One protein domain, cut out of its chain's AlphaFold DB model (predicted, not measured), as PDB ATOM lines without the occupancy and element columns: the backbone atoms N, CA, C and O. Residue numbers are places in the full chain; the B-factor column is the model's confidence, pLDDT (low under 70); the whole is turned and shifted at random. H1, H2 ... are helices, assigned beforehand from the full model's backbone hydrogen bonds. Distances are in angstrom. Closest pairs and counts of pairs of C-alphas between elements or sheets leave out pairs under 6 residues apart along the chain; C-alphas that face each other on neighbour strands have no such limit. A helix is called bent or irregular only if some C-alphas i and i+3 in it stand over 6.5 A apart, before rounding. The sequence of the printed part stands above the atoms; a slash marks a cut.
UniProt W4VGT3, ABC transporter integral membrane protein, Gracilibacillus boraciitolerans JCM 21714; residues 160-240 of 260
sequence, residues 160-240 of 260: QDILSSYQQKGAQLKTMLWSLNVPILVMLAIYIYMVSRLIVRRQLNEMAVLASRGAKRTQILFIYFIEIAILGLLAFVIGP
ATOM      1  N   GLN A 160     135.358 189.216 197.043       72.69
ATOM      2  CA  GLN A 160     135.122 190.118 195.908       72.69
ATOM      3  C   GLN A 160     136.372 190.923 195.520       72.69
ATOM      4  O   GLN A 160     136.717 190.995 194.335       72.69
ATOM      5  N   ASP A 161     137.096 191.460 196.502       74.00
ATOM      6  CA  ASP A 161     138.339 192.209 196.276       74.00
ATOM      7  C   ASP A 161     139.420 191.327 195.654       74.00
ATOM      8  O   ASP A 161     140.083 191.688 194.677       74.00
ATOM      9  N   ILE A 162     139.551 190.108 196.174       77.56
ATOM     10  CA  ILE A 162     140.486 189.121 195.646       77.56
ATOM     11  C   ILE A 162     140.104 188.810 194.195       77.56
ATOM     12  O   ILE A 162     140.945 188.909 193.299       77.56
ATOM     13  N   LEU A 163     138.832 188.513 193.939       74.94
ATOM     14  CA  LEU A 163     138.333 188.100 192.632       74.94
ATOM     15  C   LEU A 163     138.473 189.195 191.562       74.94
ATOM     16  O   LEU A 163     138.874 188.908 190.430       74.94
ATOM     17  N   SER A 164     138.211 190.451 191.926       75.06
ATOM     18  CA  SER A 164     138.401 191.603 191.037       75.06
ATOM     19  C   SER A 164     139.881 191.815 190.693       75.06
ATOM     20  O   SER A 164     140.227 191.992 189.519       75.06
ATOM     21  N   SER A 165     140.781 191.676 191.673       78.38
ATOM     22  CA  SER A 165     142.229 191.756 191.439       78.38
ATOM     23  C   SER A 165     142.732 190.637 190.514       78.38
ATOM     24  O   SER A 165     143.584 190.874 189.652       78.38
ATOM     25  N   TYR A 166     142.170 189.426 190.624       78.50
ATOM     26  CA  TYR A 166     142.470 188.310 189.723       78.50
ATOM     27  C   TYR A 166     142.035 188.606 188.286       78.50
ATOM     28  O   TYR A 166     142.797 188.336 187.353       78.50
ATOM     29  N   GLN A 167     140.855 189.202 188.091       76.56
ATOM     30  CA  GLN A 167     140.382 189.595 186.762       76.56
ATOM     31  C   GLN A 167     141.318 190.629 186.118       76.56
ATOM     32  O   GLN A 167     141.672 190.495 184.941       76.56
ATOM     33  N   GLN A 168     141.767 191.622 186.888       80.38
ATOM     34  CA  GLN A 168     142.693 192.645 186.399       80.38
ATOM     35  C   GLN A 168     144.057 192.048 186.024       80.38
ATOM     36  O   GLN A 168     144.566 192.305 184.928       80.38
ATOM     37  N   LYS A 169     144.621 191.193 186.885       80.88
ATOM     38  CA  LYS A 169     145.885 190.486 186.612       80.88
ATOM     39  C   LYS A 169     145.777 189.587 185.379       80.88
ATOM     40  O   LYS A 169     146.677 189.589 184.540       80.88
ATOM     41  N   GLY A 170     144.666 188.865 185.225       82.31
ATOM     42  CA  GLY A 170     144.410 188.021 184.056       82.31
ATOM     43  C   GLY A 170     144.356 188.821 182.751       82.31
ATOM     44  O   GLY A 170     144.961 188.423 181.753       82.31
ATOM     45  N   ALA A 171     143.694 189.981 182.761       82.94
ATOM     46  CA  ALA A 171     143.658 190.880 181.608       82.94
ATOM     47  C   ALA A 171     145.055 191.420 181.259       82.94
ATOM     48  O   ALA A 171     145.433 191.436 180.087       82.94
ATOM     49  N   GLN A 172     145.847 191.799 182.264       84.69
ATOM     50  CA  GLN A 172     147.218 192.269 182.065       84.69
ATOM     51  C   GLN A 172     148.117 191.181 181.459       84.69
ATOM     52  O   GLN A 172     148.828 191.451 180.488       84.69
ATOM     53  N   LEU A 173     148.037 189.945 181.964       86.62
ATOM     54  CA  LEU A 173     148.756 188.795 181.403       86.62
ATOM     55  C   LEU A 173     148.366 188.546 179.946       86.62
ATOM     56  O   LEU A 173     149.236 188.371 179.094       86.62
ATOM     57  N   LYS A 174     147.064 188.580 179.638       88.00
ATOM     58  CA  LYS A 174     146.576 188.422 178.265       88.00
ATOM     59  C   LYS A 174     147.159 189.496 177.344       88.00
ATOM     60  O   LYS A 174     147.620 189.167 176.255       88.00
ATOM     61  N   THR A 175     147.183 190.755 177.775       90.12
ATOM     62  CA  THR A 175     147.770 191.860 177.000       90.12
ATOM     63  C   THR A 175     149.275 191.680 176.795       90.12
ATOM     64  O   THR A 175     149.769 191.887 175.688       90.12
ATOM     65  N   MET A 176     150.004 191.238 177.822       92.81
ATOM     66  CA  MET A 176     151.438 190.953 177.718       92.81
ATOM     67  C   MET A 176     151.719 189.816 176.723       92.81
ATOM     68  O   MET A 176     152.604 189.945 175.878       92.81
ATOM     69  N   LEU A 177     150.923 188.742 176.763       92.19
ATOM     70  CA  LEU A 177     151.005 187.642 175.799       92.19
ATOM     71  C   LEU A 177     150.707 188.109 174.371       92.19
ATOM     72  O   LEU A 177     151.403 187.706 173.443       92.19
ATOM     73  N   TRP A 178     149.717 188.985 174.178       93.12
ATOM     74  CA  TRP A 178     149.448 189.581 172.866       93.12
ATOM     75  C   TRP A 178     150.617 190.431 172.371       93.12
ATOM     76  O   TRP A 178     151.018 190.288 171.219       93.12
ATOM     77  N   SER A 179     151.202 191.257 173.240       93.88
ATOM     78  CA  SER A 179     152.382 192.065 172.910       93.88
ATOM     79  C   SER A 179     153.566 191.203 172.455       93.88
ATOM     80  O   SER A 179     154.253 191.559 171.501       93.88
ATOM     81  N   LEU A 180     153.766 190.034 173.074       94.06
ATOM     82  CA  LEU A 180     154.815 189.085 172.690       94.06
ATOM     83  C   LEU A 180     154.486 188.308 171.404       94.06
ATOM     84  O   LEU A 180     155.361 188.094 170.565       94.06
ATOM     85  N   ASN A 181     153.231 187.889 171.229       93.75
ATOM     86  CA  ASN A 181     152.821 187.051 170.103       93.75
ATOM     87  C   ASN A 181     152.674 187.834 168.790       93.75
ATOM     88  O   ASN A 181     152.930 187.279 167.721       93.75
ATOM     89  N   VAL A 182     152.293 189.116 168.839       95.62
ATOM     90  CA  VAL A 182     152.125 189.954 167.637       95.62
ATOM     91  C   VAL A 182     153.412 190.027 166.794       95.62
ATOM     92  O   VAL A 182     153.339 189.722 165.602       95.62
ATOM     93  N   PRO A 183     154.599 190.333 167.357       95.62
ATOM     94  CA  PRO A 183     155.861 190.305 166.618       95.62
ATOM     95  C   PRO A 183     156.160 188.952 165.968       95.62
ATOM     96  O   PRO A 183     156.620 188.905 164.829       95.62
ATOM     97  N   ILE A 184     155.870 187.847 166.659       96.12
ATOM     98  CA  ILE A 184     156.110 186.491 166.147       96.12
ATOM     99  C   ILE A 184     155.225 186.222 164.923       96.12
ATOM    100  O   ILE A 184     155.707 185.705 163.914       96.12
ATOM    101  N   LEU A 185     153.954 186.629 164.968       94.81
ATOM    102  CA  LEU A 185     153.047 186.525 163.822       94.81
ATOM    103  C   LEU A 185     153.518 187.376 162.635       94.81
ATOM    104  O   LEU A 185     153.468 186.913 161.496       94.81
ATOM    105  N   VAL A 186     154.024 188.588 162.888       96.56
ATOM    106  CA  VAL A 186     154.600 189.447 161.838       96.56
ATOM    107  C   VAL A 186     155.830 188.789 161.208       96.56
ATOM    108  O   VAL A 186     155.939 188.744 159.981       96.56
ATOM    109  N   MET A 187     156.723 188.221 162.021       96.62
ATOM    110  CA  MET A 187     157.895 187.484 161.535       96.62
ATOM    111  C   MET A 187     157.491 186.288 160.666       96.62
ATOM    112  O   MET A 187     158.049 186.097 159.584       96.62
ATOM    113  N   LEU A 188     156.483 185.522 161.090       95.50
ATOM    114  CA  LEU A 188     155.939 184.407 160.310       95.50
ATOM    115  C   LEU A 188     155.343 184.876 158.977       95.50
ATOM    116  O   LEU A 188     155.595 184.253 157.948       95.50
ATOM    117  N   ALA A 189     154.607 185.990 158.964       93.44
ATOM    118  CA  ALA A 189     154.035 186.543 157.739       93.44
ATOM    119  C   ALA A 189     155.124 186.963 156.732       93.44
ATOM    120  O   ALA A 189     155.042 186.620 155.549       93.44
ATOM    121  N   ILE A 190     156.178 187.642 157.201       96.25
ATOM    122  CA  ILE A 190     157.328 188.027 156.366       96.25
ATOM    123  C   ILE A 190     158.056 186.783 155.843       96.25
ATOM    124  O   ILE A 190     158.414 186.725 154.663       96.25
ATOM    125  N   TYR A 191     158.244 185.773 156.693       96.19
ATOM    126  CA  TYR A 191     158.875 184.514 156.308       96.19
ATOM    127  C   TYR A 191     158.085 183.794 155.206       96.19
ATOM    128  O   TYR A 191     158.656 183.438 154.173       96.19
ATOM    129  N   ILE A 192     156.765 183.648 155.368       91.31
ATOM    130  CA  ILE A 192     155.888 183.033 154.360       91.31
ATOM    131  C   ILE A 192     155.944 183.816 153.045       91.31
ATOM    132  O   ILE A 192     156.050 183.209 151.975       91.31
ATOM    133  N   TYR A 193     155.929 185.151 153.097       92.25
ATOM    134  CA  TYR A 193     156.073 185.986 151.904       92.25
ATOM    135  C   TYR A 193     157.408 185.740 151.184       92.25
ATOM    136  O   TYR A 193     157.440 185.555 149.963       92.25
ATOM    137  N   MET A 194     158.511 185.691 151.933       94.69
ATOM    138  CA  MET A 194     159.842 185.428 151.386       94.69
ATOM    139  C   MET A 194     159.914 184.050 150.715       94.69
ATOM    140  O   MET A 194     160.357 183.947 149.568       94.69
ATOM    141  N   VAL A 195     159.451 183.007 151.404       91.12
ATOM    142  CA  VAL A 195     159.432 181.632 150.887       91.12
ATOM    143  C   VAL A 195     158.542 181.527 149.649       91.12
ATOM    144  O   VAL A 195     158.967 180.963 148.642       91.12
ATOM    145  N   SER A 196     157.362 182.149 149.664       87.94
ATOM    146  CA  SER A 196     156.460 182.166 148.504       87.94
ATOM    147  C   SER A 196     157.132 182.801 147.286       87.94
ATOM    148  O   SER A 196     157.099 182.241 146.192       87.94
ATOM    149  N   ARG A 197     157.830 183.933 147.465       87.88
ATOM    150  CA  ARG A 197     158.599 184.560 146.376       87.88
ATOM    151  C   ARG A 197     159.720 183.670 145.857       87.88
ATOM    152  O   ARG A 197     159.983 183.685 144.654       87.88
ATOM    153  N   LEU A 198     160.401 182.943 146.739       89.69
ATOM    154  CA  LEU A 198     161.463 182.017 146.353       89.69
ATOM    155  C   LEU A 198     160.910 180.872 145.491       89.69
ATOM    156  O   LEU A 198     161.499 180.564 144.455       89.69
ATOM    157  N   ILE A 199     159.775 180.291 145.889       86.88
ATOM    158  CA  ILE A 199     159.093 179.219 145.150       86.88
ATOM    159  C   ILE A 199     158.652 179.723 143.774       86.88
ATOM    160  O   ILE A 199     159.035 179.135 142.763       86.88
ATOM    161  N   VAL A 200     157.960 180.869 143.723       85.06
ATOM    162  CA  VAL A 200     157.515 181.471 142.458       85.06
ATOM    163  C   VAL A 200     158.700 181.700 141.526       85.06
ATOM    164  O   VAL A 200     158.643 181.296 140.370       85.06
ATOM    165  N   ARG A 201     159.809 182.275 142.019       86.06
ATOM    166  CA  ARG A 201     161.015 182.512 141.206       86.06
ATOM    167  C   ARG A 201     161.600 181.231 140.613       86.06
ATOM    168  O   ARG A 201     162.053 181.272 139.474       86.06
ATOM    169  N   ARG A 202     161.604 180.120 141.358       85.62
ATOM    170  CA  ARG A 202     162.083 178.821 140.853       85.62
ATOM    171  C   ARG A 202     161.165 178.262 139.765       85.62
ATOM    172  O   ARG A 202     161.661 177.738 138.774       85.62
ATOM    173  N   GLN A 203     159.855 178.437 139.915       84.38
ATOM    174  CA  GLN A 203     158.847 177.941 138.974       84.38
ATOM    175  C   GLN A 203     158.666 178.831 137.727       84.38
ATOM    176  O   GLN A 203     158.020 178.414 136.769       84.38
ATOM    177  N   LEU A 204     159.269 180.029 137.672       82.50
ATOM    178  CA  LEU A 204     159.177 180.927 136.507       82.50
ATOM    179  C   LEU A 204     159.637 180.269 135.196       82.50
ATOM    180  O   LEU A 204     159.036 180.512 134.148       82.50
ATOM    181  N   ASN A 205     160.674 179.427 135.241       83.50
ATOM    182  CA  ASN A 205     161.173 178.731 134.052       83.50
ATOM    183  C   ASN A 205     160.142 177.725 133.510       83.50
ATOM    184  O   ASN A 205     159.968 177.609 132.299       83.50
ATOM    185  N   GLU A 206     159.412 177.045 134.394       82.88
ATOM    186  CA  GLU A 206     158.336 176.122 134.017       82.88
ATOM    187  C   GLU A 206     157.121 176.880 133.471       82.88
ATOM    188  O   GLU A 206     156.563 176.504 132.437       82.88
ATOM    189  N   MET A 207     156.763 178.007 134.101       80.50
ATOM    190  CA  MET A 207     155.709 178.903 133.614       80.50
ATOM    191  C   MET A 207     156.003 179.402 132.191       80.50
ATOM    192  O   MET A 207     155.089 179.458 131.366       80.50
ATOM    193  N   ALA A 208     157.262 179.731 131.879       80.81
ATOM    194  CA  ALA A 208     157.674 180.163 130.541       80.81
ATOM    195  C   ALA A 208     157.496 179.053 129.489       80.81
ATOM    196  O   ALA A 208     156.995 179.314 128.390       80.81
ATOM    197  N   VAL A 209     157.824 177.803 129.835       83.56
ATOM    198  CA  VAL A 209     157.614 176.641 128.954       83.56
ATOM    199  C   VAL A 209     156.122 176.369 128.733       83.56
ATOM    200  O   VAL A 209     155.707 176.123 127.600       83.56
ATOM    201  N   LEU A 210     155.292 176.447 129.779       80.69
ATOM    202  CA  LEU A 210     153.839 176.258 129.671       80.69
ATOM    203  C   LEU A 210     153.165 177.368 128.855       80.69
ATOM    204  O   LEU A 210     152.294 177.086 128.029       80.69
ATOM    205  N   ALA A 211     153.602 178.616 129.023       82.06
ATOM    206  CA  ALA A 211     153.131 179.738 128.217       82.06
ATOM    207  C   ALA A 211     153.496 179.565 126.733       82.06
ATOM    208  O   ALA A 211     152.657 179.797 125.863       82.06
ATOM    209  N   SER A 212     154.706 179.073 126.434       84.38
ATOM    210  CA  SER A 212     155.128 178.748 125.062       84.38
ATOM    211  C   SER A 212     154.307 177.621 124.426       84.38
ATOM    212  O   SER A 212     154.273 177.516 123.201       84.38
ATOM    213  N   ARG A 213     153.637 176.784 125.228       85.81
ATOM    214  CA  ARG A 213     152.732 175.718 124.764       85.81
ATOM    215  C   ARG A 213     151.284 176.195 124.569       85.81
ATOM    216  O   ARG A 213     150.392 175.373 124.392       85.81
ATOM    217  N   GLY A 214     151.040 177.510 124.591       83.44
ATOM    218  CA  GLY A 214     149.730 178.106 124.303       83.44
ATOM    219  C   GLY A 214     148.759 178.141 125.487       83.44
ATOM    220  O   GLY A 214     147.575 178.425 125.297       83.44
ATOM    221  N   ALA A 215     149.224 177.872 126.711       83.56
ATOM    222  CA  ALA A 215     148.380 177.943 127.900       83.56
ATOM    223  C   ALA A 215     147.948 179.393 128.203       83.56
ATOM    224  O   ALA A 215     148.754 180.329 128.188       83.56
ATOM    225  N   LYS A 216     146.661 179.594 128.521       86.06
ATOM    226  CA  LYS A 216     146.124 180.911 128.907       86.06
ATOM    227  C   LYS A 216     146.675 181.338 130.276       86.06
ATOM    228  O   LYS A 216     146.710 180.540 131.208       86.06
ATOM    229  N   ARG A 217     147.016 182.626 130.443       82.88
ATOM    230  CA  ARG A 217     147.567 183.189 131.703       82.88
ATOM    231  C   ARG A 217     146.687 182.921 132.935       82.88
ATOM    232  O   ARG A 217     147.209 182.675 134.016       82.88
ATOM    233  N   THR A 218     145.363 182.930 132.771       84.38
ATOM    234  CA  THR A 218     144.398 182.640 133.847       84.38
ATOM    235  C   THR A 218     144.386 181.169 134.259       84.38
ATOM    236  O   THR A 218     144.222 180.874 135.437       84.38
ATOM    237  N   GLN A 219     144.609 180.247 133.316       85.06
ATOM    238  CA  GLN A 219     144.690 178.811 133.595       85.06
ATOM    239  C   GLN A 219     145.938 178.486 134.419       85.06
ATOM    240  O   GLN A 219     145.862 177.716 135.371       85.06
ATOM    241  N   ILE A 220     147.063 179.129 134.097       83.75
ATOM    242  CA  ILE A 220     148.312 179.003 134.856       83.75
ATOM    243  C   ILE A 220     148.097 179.495 136.297       83.75
ATOM    244  O   ILE A 220     148.373 178.758 137.238       83.75
ATOM    245  N   LEU A 221     147.520 180.688 136.481       85.56
ATOM    246  CA  LEU A 221     147.228 181.236 137.814       85.56
ATOM    247  C   LEU A 221     146.317 180.319 138.646       85.56
ATOM    248  O   LEU A 221     146.558 180.139 139.837       85.56
ATOM    249  N   PHE A 222     145.297 179.720 138.027       88.00
ATOM    250  CA  PHE A 222     144.361 178.834 138.719       88.00
ATOM    251  C   PHE A 222     145.015 177.530 139.202       88.00
ATOM    252  O   PHE A 222     144.751 177.095 140.320       88.00
ATOM    253  N   ILE A 223     145.907 176.940 138.399       86.25
ATOM    254  CA  ILE A 223     146.648 175.725 138.780       86.25
ATOM    255  C   ILE A 223     147.511 175.989 140.021       86.25
ATOM    256  O   ILE A 223     147.429 175.240 140.991       86.25
ATOM    257  N   TYR A 224     148.265 177.092 140.036       84.38
ATOM    258  CA  TYR A 224     149.096 177.449 141.192       84.38
ATOM    259  C   TYR A 224     148.273 177.835 142.422       84.38
ATOM    260  O   TYR A 224     148.656 177.526 143.548       84.38
ATOM    261  N   PHE A 225     147.123 178.483 142.228       87.38
ATOM    262  CA  PHE A 225     146.206 178.757 143.330       87.38
ATOM    263  C   PHE A 225     145.719 177.460 143.986       87.38
ATOM    264  O   PHE A 225     145.727 177.362 145.212       87.38
ATOM    265  N   ILE A 226     145.354 176.450 143.186       91.69
ATOM    266  CA  ILE A 226     144.954 175.130 143.692       91.69
ATOM    267  C   ILE A 226     146.106 174.449 144.435       91.69
ATOM    268  O   ILE A 226     145.885 173.917 145.518       91.69
ATOM    269  N   GLU A 227     147.325 174.482 143.897       88.50
ATOM    270  CA  GLU A 227     148.499 173.888 144.550       88.50
ATOM    271  C   GLU A 227     148.731 174.486 145.948       88.50
ATOM    272  O   GLU A 227     148.834 173.756 146.938       88.50
ATOM    273  N   ILE A 228     148.716 175.820 146.053       87.62
ATOM    274  CA  ILE A 228     148.876 176.529 147.331       87.62
ATOM    275  C   ILE A 228     147.690 176.254 148.264       87.62
ATOM    276  O   ILE A 228     147.888 176.063 149.464       87.62
ATOM    277  N   ALA A 229     146.464 176.195 147.739       91.44
ATOM    278  CA  ALA A 229     145.273 175.901 148.529       91.44
ATOM    279  C   ALA A 229     145.300 174.480 149.114       91.44
ATOM    280  O   ALA A 229     144.960 174.302 150.283       91.44
ATOM    281  N   ILE A 230     145.748 173.479 148.347       94.19
ATOM    282  CA  ILE A 230     145.895 172.096 148.823       94.19
ATOM    283  C   ILE A 230     146.948 172.028 149.934       94.19
ATOM    284  O   ILE A 230     146.686 171.453 150.992       94.19
ATOM    285  N   LEU A 231     148.113 172.654 149.736       90.31
ATOM    286  CA  LEU A 231     149.164 172.710 150.759       90.31
ATOM    287  C   LEU A 231     148.693 173.445 152.023       90.31
ATOM    288  O   LEU A 231     148.947 172.983 153.137       90.31
ATOM    289  N   GLY A 232     147.968 174.555 151.863       91.25
ATOM    290  CA  GLY A 232     147.381 175.312 152.967       91.25
ATOM    291  C   GLY A 232     146.331 174.516 153.739       91.25
ATOM    292  O   GLY A 232     146.327 174.544 154.967       91.25
ATOM    293  N   LEU A 233     145.483 173.754 153.043       94.88
ATOM    294  CA  LEU A 233     144.472 172.897 153.663       94.88
ATOM    295  C   LEU A 233     145.121 171.758 154.455       94.88
ATOM    296  O   LEU A 233     144.747 171.527 155.605       94.88
ATOM    297  N   LEU A 234     146.132 171.094 153.887       95.25
ATOM    298  CA  LEU A 234     146.899 170.073 154.606       95.25
ATOM    299  C   LEU A 234     147.567 170.660 155.856       95.25
ATOM    300  O   LEU A 234     147.461 170.080 156.936       95.25
ATOM    301  N   ALA A 235     148.186 171.837 155.744       93.25
ATOM    302  CA  ALA A 235     148.782 172.528 156.884       93.25
ATOM    303  C   ALA A 235     147.740 172.931 157.943       93.25
ATOM    304  O   ALA A 235     148.010 172.813 159.135       93.25
ATOM    305  N   PHE A 236     146.542 173.358 157.536       93.50
ATOM    306  CA  PHE A 236     145.452 173.719 158.447       93.50
ATOM    307  C   PHE A 236     144.908 172.519 159.229       93.50
ATOM    308  O   PHE A 236     144.515 172.674 160.380       93.50
ATOM    309  N   VAL A 237     144.907 171.321 158.638       95.06
ATOM    310  CA  VAL A 237     144.485 170.091 159.329       95.06
ATOM    311  C   VAL A 237     145.599 169.557 160.234       95.06
ATOM    312  O   VAL A 237     145.358 169.212 161.390       95.06
ATOM    313  N   ILE A 238     146.834 169.513 159.730       95.62
ATOM    314  CA  ILE A 238     147.979 168.941 160.450       95.62
ATOM    315  C   ILE A 238     148.460 169.875 161.573       95.62
ATOM    316  O   ILE A 238     148.877 169.407 162.632       95.62
ATOM    317  N   GLY A 239     148.372 171.193 161.382       93.62
ATOM    318  CA  GLY A 239     148.859 172.210 162.317       93.62
ATOM    319  C   GLY A 239     148.257 172.104 163.723       93.62
ATOM    320  O   GLY A 239     149.018 171.936 164.677       93.62
ATOM    321  N   PRO A 240     146.920 172.141 163.891       94.00
ATOM    322  CA  PRO A 240     146.266 171.964 165.188       94.00
ATOM    323  C   PRO A 240     146.565 170.605 165.822       94.00
ATOM    324  O   PRO A 240     146.744 170.529 167.035       94.00
TER     325      PRO A 240
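AT A GLANCE: This is residues 160 to 240 of the 260 residues of the protein "ABC transporter integral membrane protein" of Gracilibacillus boraciitolerans JCM 21714 (UniProt W4VGT3). One very long helix, H1, makes the length and bends near its end into a short arm, H1b; after a tight turn H2 folds back, leaving a gap to the long arm H1a. The printed part has 81 residues with two named helices, H1 then H2, and no named strand: all helix. It is extended, with a radius of gyration of the C-alphas of 22.2 A and spans of 75 by 21 by 20 A.

IN THESE COORDINATES: H1, residues 160 to 212, was assigned as one helix by its hydrogen bonds but is bent: C-alphas 202 and 205 are 6.9 A apart. H1a, residues 160 to 202, runs 62.3 A from C-alpha 160 at (135.122, 190.118, 195.908). H1b is residues 205 to 212. H2, residues 217 to 240, runs 35.3 A to C-alpha 240 at (146.266, 171.964, 165.188); it is neither bent nor irregular, but only just: C-alphas 237 and 240 are 6.4 A apart.

HOW THE PARTS SIT: H1a and H1b stand at a steep tilt of 60 degrees. H1b and H2 are close but not clearly touching, their closest C-alphas, of Ala 211 and Arg 217, 7.4 A apart; they run opposite ways at a steep tilt of 37 degrees, only just past shallow. H1a and H2 are apart. Every O i to N i+4 pair is within hydrogen-bond range in H1b, 37 of 39 in H1a and 19 of 20 in H2.

THE WHOLE: The two C-alphas farthest apart, of Asp 161 and Arg 213, are 74.8 A apart. The printed part has no cut, the link from H1 to H2 is tight, and no printed residue has a pLDDT under 70.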